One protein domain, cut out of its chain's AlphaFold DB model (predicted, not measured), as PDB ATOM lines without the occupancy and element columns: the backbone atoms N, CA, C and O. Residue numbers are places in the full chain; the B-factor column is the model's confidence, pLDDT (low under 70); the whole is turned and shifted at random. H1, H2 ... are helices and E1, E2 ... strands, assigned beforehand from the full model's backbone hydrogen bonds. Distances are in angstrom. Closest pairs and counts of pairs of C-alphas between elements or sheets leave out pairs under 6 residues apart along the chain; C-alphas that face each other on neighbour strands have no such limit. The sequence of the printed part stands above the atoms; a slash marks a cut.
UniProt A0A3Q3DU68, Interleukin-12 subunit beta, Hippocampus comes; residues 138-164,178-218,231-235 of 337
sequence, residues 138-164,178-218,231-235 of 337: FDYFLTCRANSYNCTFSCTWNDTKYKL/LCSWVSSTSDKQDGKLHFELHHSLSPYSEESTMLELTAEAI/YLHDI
ATOM      1  N   PHE A 138     -34.863  19.129 -19.856       78.62
ATOM      2  CA  PHE A 138     -35.357  18.563 -21.129       78.62
ATOM      3  C   PHE A 138     -36.785  17.989 -21.038       78.62
ATOM      4  O   PHE A 138     -37.594  18.144 -21.960       78.62
ATOM      5  N   ASP A 139     -37.127  17.378 -19.901       79.88
ATOM      6  CA  ASP A 139     -38.462  16.832 -19.661       79.88
ATOM      7  C   ASP A 139     -39.559  17.895 -19.527       79.88
ATOM      8  O   ASP A 139     -40.729  17.584 -19.766       79.88
ATOM      9  N   TYR A 140     -39.195  19.137 -19.199       84.12
ATOM     10  CA  TYR A 140     -40.106  20.276 -19.135       84.12
ATOM     11  C   TYR A 140     -40.376  20.870 -20.524       84.12
ATOM     12  O   TYR A 140     -41.516  21.222 -20.850       84.12
ATOM     13  N   PHE A 141     -39.349  20.937 -21.377       87.56
ATOM     14  CA  PHE A 141     -39.484  21.511 -22.715       87.56
ATOM     15  C   PHE A 141     -40.205  20.579 -23.691       87.56
ATOM     16  O   PHE A 141     -40.974  21.072 -24.514       87.56
ATOM     17  N   LEU A 142     -40.007  19.256 -23.589       92.50
ATOM     18  CA  LEU A 142     -40.661  18.259 -24.442       92.50
ATOM     19  C   LEU A 142     -41.716  17.456 -23.667       92.50
ATOM     20  O   LEU A 142     -41.414  16.491 -22.953       92.50
ATOM     21  N   THR A 143     -42.984  17.813 -23.879       93.75
ATOM     22  CA  THR A 143     -44.136  17.114 -23.290       93.75
ATOM     23  C   THR A 143     -44.853  16.275 -24.338       93.75
ATOM     24  O   THR A 143     -45.314  16.813 -25.340       93.75
ATOM     25  N   CYS A 144     -45.014  14.976 -24.083       95.25
ATOM     26  CA  CYS A 144     -45.763  14.069 -24.952       95.25
ATOM     27  C   CYS A 144     -47.071  13.609 -24.299       95.25
ATOM     28  O   CYS A 144     -47.171  13.510 -23.072       95.25
ATOM     29  N   ARG A 145     -48.081  13.362 -25.134       95.81
ATOM     30  CA  ARG A 145     -49.431  12.951 -24.756       95.81
ATOM     31  C   ARG A 145     -50.027  12.033 -25.821       95.81
ATOM     32  O   ARG A 145     -50.128  12.424 -26.987       95.81
ATOM     33  N   ALA A 146     -50.516  10.880 -25.383       96.81
ATOM     34  CA  ALA A 146     -51.384   9.996 -26.148       96.81
ATOM     35  C   ALA A 146     -52.815  10.107 -25.605       96.81
ATOM     36  O   ALA A 146     -53.033  10.060 -24.396       96.81
ATOM     37  N   ASN A 147     -53.807  10.306 -26.473       95.25
ATOM     38  CA  ASN A 147     -55.206  10.386 -26.039       95.25
ATOM     39  C   ASN A 147     -55.867   9.008 -25.892       95.25
ATOM     40  O   ASN A 147     -56.948   8.930 -25.317       95.25
ATOM     41  N   SER A 148     -55.230   7.955 -26.406       95.44
ATOM     42  CA  SER A 148     -55.687   6.566 -26.414       95.44
ATOM     43  C   SER A 148     -54.512   5.633 -26.739       95.44
ATOM     44  O   SER A 148     -53.404   6.109 -26.979       95.44
ATOM     45  N   TYR A 149     -54.750   4.321 -26.792       94.56
ATOM     46  CA  TYR A 149     -53.770   3.318 -27.236       94.56
ATOM     47  C   TYR A 149     -53.750   3.133 -28.762       94.56
ATOM     48  O   TYR A 149     -53.371   2.080 -29.269       94.56
ATOM     49  N   ASN A 150     -54.238   4.113 -29.523       92.06
ATOM     50  CA  ASN A 150     -54.114   4.085 -30.976       92.06
ATOM     51  C   ASN A 150     -52.633   4.173 -31.398       92.06
ATOM     52  O   ASN A 150     -51.728   4.259 -30.577       92.06
ATOM     53  N   CYS A 151     -52.372   4.158 -32.701       91.69
ATOM     54  CA  CYS A 151     -51.004   4.187 -33.214       91.69
ATOM     55  C   CYS A 151     -50.376   5.591 -33.230       91.69
ATOM     56  O   CYS A 151     -49.391   5.774 -33.948       91.69
ATOM     57  N   THR A 152     -50.954   6.586 -32.542       95.44
ATOM     58  CA  THR A 152     -50.498   7.980 -32.599       95.44
ATOM     59  C   THR A 152     -50.369   8.639 -31.237       95.44
ATOM     60  O   THR A 152     -51.162   8.452 -30.322       95.44
ATOM     61  N   PHE A 153     -49.372   9.505 -31.117       96.00
ATOM     62  CA  PHE A 153     -49.256  10.409 -29.985       96.00
ATOM     63  C   PHE A 153     -48.730  11.759 -30.441       96.00
ATOM     64  O   PHE A 153     -48.117  11.904 -31.499       96.00
ATOM     65  N   SER A 154     -48.986  12.762 -29.614       95.50
ATOM     66  CA  SER A 154     -48.564  14.131 -29.864       95.50
ATOM     67  C   SER A 154     -47.454  14.523 -28.903       95.50
ATOM     68  O   SER A 154     -47.489  14.150 -27.731       95.50
ATOM     69  N   CYS A 155     -46.491  15.303 -29.375       95.31
ATOM     70  CA  CYS A 155     -45.514  15.962 -28.522       95.31
ATOM     71  C   CYS A 155     -45.530  17.465 -28.779       95.31
ATOM     72  O   CYS A 155     -45.792  17.926 -29.888       95.31
ATOM     73  N   THR A 156     -45.274  18.231 -27.729       93.62
ATOM     74  CA  THR A 156     -45.195  19.688 -27.772       93.62
ATOM     75  C   THR A 156     -43.843  20.125 -27.241       93.62
ATOM     76  O   THR A 156     -43.419  19.665 -26.178       93.62
ATOM     77  N   TRP A 157     -43.190  21.003 -27.994       91.62
ATOM     78  CA  TRP A 157     -41.952  21.665 -27.615       91.62
ATOM     79  C   TRP A 157     -42.245  23.090 -27.150       91.62
ATOM     80  O   TRP A 157     -42.860  23.871 -27.882       91.62
ATOM     81  N   ASN A 158     -41.795  23.417 -25.942       88.94
ATOM     82  CA  ASN A 158     -42.097  24.682 -25.273       88.94
ATOM     83  C   ASN A 158     -40.910  25.655 -25.201       88.94
ATOM     84  O   ASN A 158     -41.113  26.803 -24.812       88.94
ATOM     85  N   ASP A 159     -39.690  25.231 -25.544       86.69
ATOM     86  CA  ASP A 159     -38.519  26.106 -25.453       86.69
ATOM     87  C   ASP A 159     -38.358  26.973 -26.708       86.69
ATOM     88  O   ASP A 159     -38.148  26.474 -27.814       86.69
ATOM     89  N   THR A 160     -38.422  28.288 -26.507       85.25
ATOM     90  CA  THR A 160     -38.317  29.304 -27.560       85.25
ATOM     91  C   THR A 160     -36.874  29.610 -27.974       85.25
ATOM     92  O   THR A 160     -36.668  30.246 -29.011       85.25
ATOM     93  N   LYS A 161     -35.869  29.137 -27.220       85.62
ATOM     94  CA  LYS A 161     -34.439  29.222 -27.573       85.62
ATOM     95  C   LYS A 161     -34.137  28.508 -28.891       85.62
ATOM     96  O   LYS A 161     -33.269  28.942 -29.651       85.62
ATOM     97  N   TYR A 162     -34.870  27.433 -29.173       87.12
ATOM     98  CA  TYR A 162     -34.686  26.604 -30.356       87.12
ATOM     99  C   TYR A 162     -35.727  26.933 -31.426       87.12
ATOM    100  O   TYR A 162     -36.933  26.864 -31.199       87.12
ATOM    101  N   LYS A 163     -35.252  27.287 -32.622       83.56
ATOM    102  CA  LYS A 163     -36.107  27.722 -33.738       83.56
ATOM    103  C   LYS A 163     -36.532  26.564 -34.624       83.56
ATOM    104  O   LYS A 163     -37.627  26.587 -35.182       83.56
ATOM    105  N   LEU A 164     -35.648  25.583 -34.781       87.00
ATOM    106  CA  LEU A 164     -35.873  24.418 -35.622       87.00
ATOM    107  C   LEU A 164     -35.759  23.176 -34.761       87.00
ATOM    108  O   LEU A 164     -34.707  22.926 -34.181       87.00
ATOM    109  N   LEU A 178     -31.352   7.923 -41.976       76.44
ATOM    110  CA  LEU A 178     -32.494   7.131 -42.459       76.44
ATOM    111  C   LEU A 178     -33.737   7.215 -41.558       76.44
ATOM    112  O   LEU A 178     -34.726   6.527 -41.804       76.44
ATOM    113  N   CYS A 179     -33.693   8.017 -40.498       84.25
ATOM    114  CA  CYS A 179     -34.830   8.212 -39.612       84.25
ATOM    115  C   CYS A 179     -35.980   8.964 -40.288       84.25
ATOM    116  O   CYS A 179     -35.790   9.930 -41.031       84.25
ATOM    117  N   SER A 180     -37.204   8.520 -39.994       86.62
ATOM    118  CA  SER A 180     -38.431   9.209 -40.389       86.62
ATOM    119  C   SER A 180     -38.646  10.430 -39.488       86.62
ATOM    120  O   SER A 180     -39.407  10.398 -38.524       86.62
ATOM    121  N   TRP A 181     -37.902  11.500 -39.771       89.75
ATOM    122  CA  TRP A 181     -37.969  12.741 -39.005       89.75
ATOM    123  C   TRP A 181     -39.293  13.469 -39.228       89.75
ATOM    124  O   TRP A 181     -39.697  13.726 -40.363       89.75
ATOM    125  N   VAL A 182     -39.920  13.879 -38.132       91.94
ATOM    126  CA  VAL A 182     -41.115  14.720 -38.121       91.94
ATOM    127  C   VAL A 182     -40.707  16.144 -37.763       91.94
ATOM    128  O   VAL A 182     -40.034  16.380 -36.759       91.94
ATOM    129  N   SER A 183     -41.116  17.099 -38.596       87.50
ATOM    130  CA  SER A 183     -40.964  18.536 -38.334       87.50
ATOM    131  C   SER A 183     -42.272  19.114 -37.795       87.50
ATOM    132  O   SER A 183     -43.338  18.544 -38.027       87.50
ATOM    133  N   SER A 184     -42.199  20.243 -37.087       83.38
ATOM    134  CA  SER A 184     -43.389  20.878 -36.509       83.38
ATOM    135  C   SER A 184     -44.418  21.220 -37.581       83.38
ATOM    136  O   SER A 184     -44.070  21.774 -38.628       83.38
ATOM    137  N   THR A 185     -45.696  20.988 -37.289       72.69
ATOM    138  CA  THR A 185     -46.783  21.588 -38.066       72.69
ATOM    139  C   THR A 185     -46.759  23.104 -37.858       72.69
ATOM    140  O   THR A 185     -46.506  23.596 -36.758       72.69
ATOM    141  N   SER A 186     -46.928  23.868 -38.937       55.88
ATOM    142  CA  SER A 186     -46.688  25.319 -39.013       55.88
ATOM    143  C   SER A 186     -47.746  26.188 -38.320       55.88
ATOM    144  O   SER A 186     -47.829  27.389 -38.586       55.88
ATOM    145  N   ASP A 187     -48.539  25.618 -37.415       52.91
ATOM    146  CA  ASP A 187     -49.548  26.361 -36.668       52.91
ATOM    147  C   ASP A 187     -48.898  26.943 -35.407       52.91
ATOM    148  O   ASP A 187     -48.914  26.351 -34.330       52.91
ATOM    149  N   LYS A 188     -48.252  28.108 -35.562       53.78
ATOM    150  CA  LYS A 188     -47.696  28.909 -34.458       53.78
ATOM    151  C   LYS A 188     -48.816  29.531 -33.613       53.78
ATOM    152  O   LYS A 188     -48.834  30.742 -33.393       53.78
ATOM    153  N   GLN A 189     -49.762  28.736 -33.135       50.31
ATOM    154  CA  GLN A 189     -50.605  29.160 -32.029       50.31
ATOM    155  C   GLN A 189     -49.736  29.088 -30.764       50.31
ATOM    156  O   GLN A 189     -49.168  28.050 -30.449       50.31
ATOM    157  N   ASP A 190     -49.572  30.218 -30.071       59.78
ATOM    158  CA  ASP A 190     -48.894  30.312 -28.761       59.78
ATOM    159  C   ASP A 190     -47.351  30.154 -28.748       59.78
ATOM    160  O   ASP A 190     -46.744  30.067 -27.686       59.78
ATOM    161  N   GLY A 191     -46.685  30.134 -29.911       71.75
ATOM    162  CA  GLY A 191     -45.214  30.043 -29.993       71.75
ATOM    163  C   GLY A 191     -44.624  28.665 -29.651       71.75
ATOM    164  O   GLY A 191     -43.405  28.540 -29.549       71.75
ATOM    165  N   LYS A 192     -45.472  27.640 -29.507       83.94
ATOM    166  CA  LYS A 192     -45.090  26.241 -29.264       83.94
ATOM    167  C   LYS A 192     -45.007  25.463 -30.571       83.94
ATOM    168  O   LYS A 192     -45.718  25.774 -31.526       83.94
ATOM    169  N   LEU A 193     -44.150  24.445 -30.609       89.31
ATOM    170  CA  LEU A 193     -44.039  23.548 -31.762       89.31
ATOM    171  C   LEU A 193     -44.773  22.242 -31.466       89.31
ATOM    172  O   LEU A 193     -44.558  21.629 -30.418       89.31
ATOM    173  N   HIS A 194     -45.626  21.817 -32.393       92.06
ATOM    174  CA  HIS A 194     -46.466  20.633 -32.245       92.06
ATOM    175  C   HIS A 194     -46.057  19.548 -33.236       92.06
ATOM    176  O   HIS A 194     -45.813  19.811 -34.414       92.06
ATOM    177  N   PHE A 195     -46.011  18.315 -32.743       94.19
ATOM    178  CA  PHE A 195     -45.578  17.144 -33.492       94.19
ATOM    179  C   PHE A 195     -46.578  16.016 -33.299       94.19
ATOM    180  O   PHE A 195     -47.021  15.764 -32.178       94.19
ATOM    181  N   GLU A 196     -46.877  15.310 -34.380       94.69
ATOM    182  CA  GLU A 196     -47.648  14.073 -34.365       94.69
ATOM    183  C   GLU A 196     -46.732  12.932 -34.802       94.69
ATOM    184  O   GLU A 196     -46.058  13.021 -35.829       94.69
ATOM    185  N   LEU A 197     -46.663  11.880 -33.990       95.25
ATOM    186  CA  LEU A 197     -45.817  10.720 -34.233       95.25
ATOM    187  C   LEU A 197     -46.658   9.453 -34.299       95.25
ATOM    188  O   LEU A 197     -47.672   9.324 -33.613       95.25
ATOM    189  N   HIS A 198     -46.175   8.500 -35.093       94.44
ATOM    190  CA  HIS A 198     -46.779   7.186 -35.256       94.44
ATOM    191  C   HIS A 198     -45.888   6.102 -34.652       94.44
ATOM    192  O   HIS A 198     -44.673   6.128 -34.839       94.44
ATOM    193  N   HIS A 199     -46.490   5.118 -33.987       93.19
ATOM    194  CA  HIS A 199     -45.800   3.921 -33.500       93.19
ATOM    195  C   HIS A 199     -46.481   2.638 -33.980       93.19
ATOM    196  O   HIS A 199     -47.610   2.647 -34.465       93.19
ATOM    197  N   SER A 200     -45.808   1.505 -33.791       91.75
ATOM    198  CA  SER A 200     -46.278   0.174 -34.196       91.75
ATOM    199  C   SER A 200     -46.725  -0.722 -33.033       91.75
ATOM    200  O   SER A 200     -46.972  -1.908 -33.244       91.75
ATOM    201  N   LEU A 201     -46.819  -0.187 -31.809       93.00
ATOM    202  CA  LEU A 201     -47.282  -0.937 -30.636       93.00
ATOM    203  C   LEU A 201     -48.711  -1.475 -30.824       93.00
ATOM    204  O   LEU A 201     -49.556  -0.834 -31.448       93.00
ATOM    205  N   SER A 202     -48.970  -2.654 -30.255       91.94
ATOM    206  CA  SER A 202     -50.296  -3.279 -30.234       91.94
ATOM    207  C   SER A 202     -51.087  -2.796 -29.012       91.94
ATOM    208  O   SER A 202     -50.599  -2.966 -27.896       91.94
ATOM    209  N   PRO A 203     -52.324  -2.290 -29.176       92.31
ATOM    210  CA  PRO A 203     -53.144  -1.820 -28.054       92.31
ATOM    211  C   PRO A 203     -53.593  -2.928 -27.089       92.31
ATOM    212  O   PRO A 203     -54.080  -2.634 -26.005       92.31
ATOM    213  N   TYR A 204     -53.467  -4.199 -27.481       90.69
ATOM    214  CA  TYR A 204     -53.919  -5.355 -26.693       90.69
ATOM    215  C   TYR A 204     -52.770  -6.114 -26.022       90.69
ATOM    216  O   TYR A 204     -52.986  -7.180 -25.447       90.69
ATOM    217  N   SER A 205     -51.540  -5.625 -26.155       89.62
ATOM    218  CA  SER A 205     -50.341  -6.312 -25.687       89.62
ATOM    219  C   SER A 205     -49.616  -5.457 -24.661       89.62
ATOM    220  O   SER A 205     -49.532  -4.243 -24.813       89.62
ATOM    221  N   GLU A 206     -49.074  -6.099 -23.630       88.81
ATOM    222  CA  GLU A 206     -48.234  -5.419 -22.651       88.81
ATOM    223  C   GLU A 206     -46.938  -4.920 -23.307       88.81
ATOM    224  O   GLU A 206     -46.318  -5.608 -24.129       88.81
ATOM    225  N   GLU A 207     -46.531  -3.705 -22.951       90.56
ATOM    226  CA  GLU A 207     -45.337  -3.074 -23.499       90.56
ATOM    227  C   GLU A 207     -44.075  -3.675 -22.872       90.56
ATOM    228  O   GLU A 207     -43.725  -3.396 -21.729       90.56
ATOM    229  N   SER A 208     -43.352  -4.488 -23.642       89.12
ATOM    230  CA  SER A 208     -42.073  -5.062 -23.195       89.12
ATOM    231  C   SER A 208     -40.888  -4.106 -23.350       89.12
ATOM    232  O   SER A 208     -39.881  -4.250 -22.659       89.12
ATOM    233  N   THR A 209     -40.993  -3.116 -24.241       91.88
ATOM    234  CA  THR A 209     -39.930  -2.146 -24.515       91.88
ATOM    235  C   THR A 209     -40.480  -0.734 -24.554       91.88
ATOM    236  O   THR A 209     -41.546  -0.495 -25.118       91.88
ATOM    237  N   MET A 210     -39.709   0.204 -24.013       94.56
ATOM    238  CA  MET A 210     -40.022   1.627 -24.083       94.56
ATOM    239  C   MET A 210     -39.888   2.150 -25.514       94.56
ATOM    240  O   MET A 210     -39.046   1.691 -26.291       94.56
ATOM    241  N   LEU A 211     -40.674   3.170 -25.830       94.38
ATOM    242  CA  LEU A 211     -40.464   3.995 -27.007       94.38
ATOM    243  C   LEU A 211     -39.218   4.865 -26.797       94.38
ATOM    244  O   LEU A 211     -39.047   5.466 -25.738       94.38
ATOM    245  N   GLU A 212     -38.353   4.946 -27.810       94.50
ATOM    246  CA  GLU A 212     -37.165   5.810 -27.808       94.50
ATOM    247  C   GLU A 212     -37.406   7.001 -28.739       94.50
ATOM    248  O   GLU A 212     -37.369   6.859 -29.961       94.50
ATOM    249  N   LEU A 213     -37.689   8.168 -28.166       95.06
ATOM    250  CA  LEU A 213     -37.938   9.402 -28.904       95.06
ATOM    251  C   LEU A 213     -36.678  10.268 -28.912       95.06
ATOM    252  O   LEU A 213     -36.276  10.793 -27.875       95.06
ATOM    253  N   THR A 214     -36.086  10.464 -30.084       93.88
ATOM    254  CA  THR A 214     -34.952  11.369 -30.278       93.88
ATOM    255  C   THR A 214     -35.461  12.745 -30.683       93.88
ATOM    256  O   THR A 214     -36.178  12.881 -31.674       93.88
ATOM    257  N   ALA A 215     -35.067  13.771 -29.938       93.12
ATOM    258  CA  ALA A 215     -35.315  15.164 -30.272       93.12
ATOM    259  C   ALA A 215     -34.011  15.844 -30.677       93.12
ATOM    260  O   ALA A 215     -33.005  15.736 -29.971       93.12
ATOM    261  N   GLU A 216     -34.055  16.575 -31.787       91.50
ATOM    262  CA  GLU A 216     -32.981  17.468 -32.198       91.50
ATOM    263  C   GLU A 216     -33.491  18.882 -32.382       91.50
ATOM    264  O   GLU A 216     -34.527  19.099 -33.013       91.50
ATOM    265  N   ALA A 217     -32.735  19.836 -31.856       90.75
ATOM    266  CA  ALA A 217     -33.124  21.228 -31.822       90.75
ATOM    267  C   ALA A 217     -31.930  22.140 -32.135       90.75
ATOM    268  O   ALA A 217     -30.838  21.969 -31.593       90.75
ATOM    269  N   ILE A 218     -32.147  23.121 -33.012       89.56
ATOM    270  CA  ILE A 218     -31.157  24.121 -33.427       89.56
ATOM    271  C   ILE A 218     -31.613  25.498 -32.936       89.56
ATOM    272  O   ILE A 218     -32.718  25.961 -33.248       89.56
ATOM    273  N   TYR A 231     -42.880   4.446 -21.652       94.38
ATOM    274  CA  TYR A 231     -43.945   3.590 -22.155       94.38
ATOM    275  C   TYR A 231     -45.107   4.440 -22.664       94.38
ATOM    276  O   TYR A 231     -45.346   5.549 -22.177       94.38
ATOM    277  N   LEU A 232     -45.863   3.931 -23.633       94.62
ATOM    278  CA  LEU A 232     -47.063   4.594 -24.126       94.62
ATOM    279  C   LEU A 232     -48.031   4.866 -22.971       94.62
ATOM    280  O   LEU A 232     -48.519   5.990 -22.852       94.62
ATOM    281  N   HIS A 233     -48.239   3.893 -22.076       92.69
ATOM    282  CA  HIS A 233     -49.132   4.058 -20.926       92.69
ATOM    283  C   HIS A 233     -48.727   5.183 -19.953       92.69
ATOM    284  O   HIS A 233     -49.606   5.751 -19.300       92.69
ATOM    285  N   ASP A 234     -47.451   5.587 -19.907       92.81
ATOM    286  CA  ASP A 234     -46.983   6.710 -19.073       92.81
ATOM    287  C   ASP A 234     -47.478   8.072 -19.586       92.81
ATOM    288  O   ASP A 234     -47.627   9.037 -18.824       92.81
ATOM    289  N   ILE A 235     -47.727   8.166 -20.897       95.19
ATOM    290  CA  ILE A 235     -48.160   9.394 -21.574       95.19
ATOM    291  C   ILE A 235     -49.647   9.377 -21.947       95.19
ATOM    292  O   ILE A 235     -50.131  10.334 -22.562       95.19
TER     293      ILE A 235
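AT A GLANCE: This is residues 138 to 164, 178 to 218 and 231 to 235 of the 337 residues of the protein "Interleukin-12 subunit beta" of Hippocampus comes (UniProt A0A3Q3DU68). A small antiparallel sheet of three strands, in the order E1, E2, E3, has a longer lone strand, E4, running over one face of it across a gap. H1 and H2, two short helices, lie near edge strand E1, and long loops make up much of the rest. The printed part has 73 residues with two named helices and four named strands, in the order H1, E1, E2, E3, E4, H2; the class is mixed, with under half of the residues in named elements. It is only just compact, close to loose, with a radius of gyration of the C-alphas of 13.2 A and spans of 38 by 27 by 21 A.

HOW THE PARTS SIT: Begin with H1, residues 138 to 141, which only grazes the sheet. After a tight link comes E1, residues 142 to 145, in a hairpin with E2, residues 152 to 157; look for N 145 and O 154, 2.8 A apart. E3, residues 193 to 198, is antiparallel to E2, with N 155 and O 195 at 2.9 A. E4, residues 211 to 218, pairs with no named strand and is apart from E2 and E3. H2, residues 232 to 235, is on the sheet at a height of 4.4 A, only just above its level, and over none of its strands; its closest C-alphas to E1 are Ile 235 and Arg 145, 4.9 A. Both helices are too short for an O i to N i+4 pair; each has its one O i to N i+3 pair within range.

IN THESE COORDINATES: Find C-alpha 138 at (-35.357, 18.563, -21.129), where H1 begins. E1 spans 10.3 A, E2 16.9 A, E3 17.0 A. E4 runs 23.1 A to C-alpha 218 at (-31.157, 24.121, -33.427). H2 ends at C-alpha 235, (-48.160, 9.394, -21.574).

THE WHOLE: The C-alphas farthest apart, Lys 161 and Tyr 204, are 39.7 A apart. Cuts leave gaps of 18.9 A between C-alphas 164 and 178 and 26.7 A between 218 and 231. The link from E3 to E4 is long. Residues 186 to 190 have pLDDT under 70.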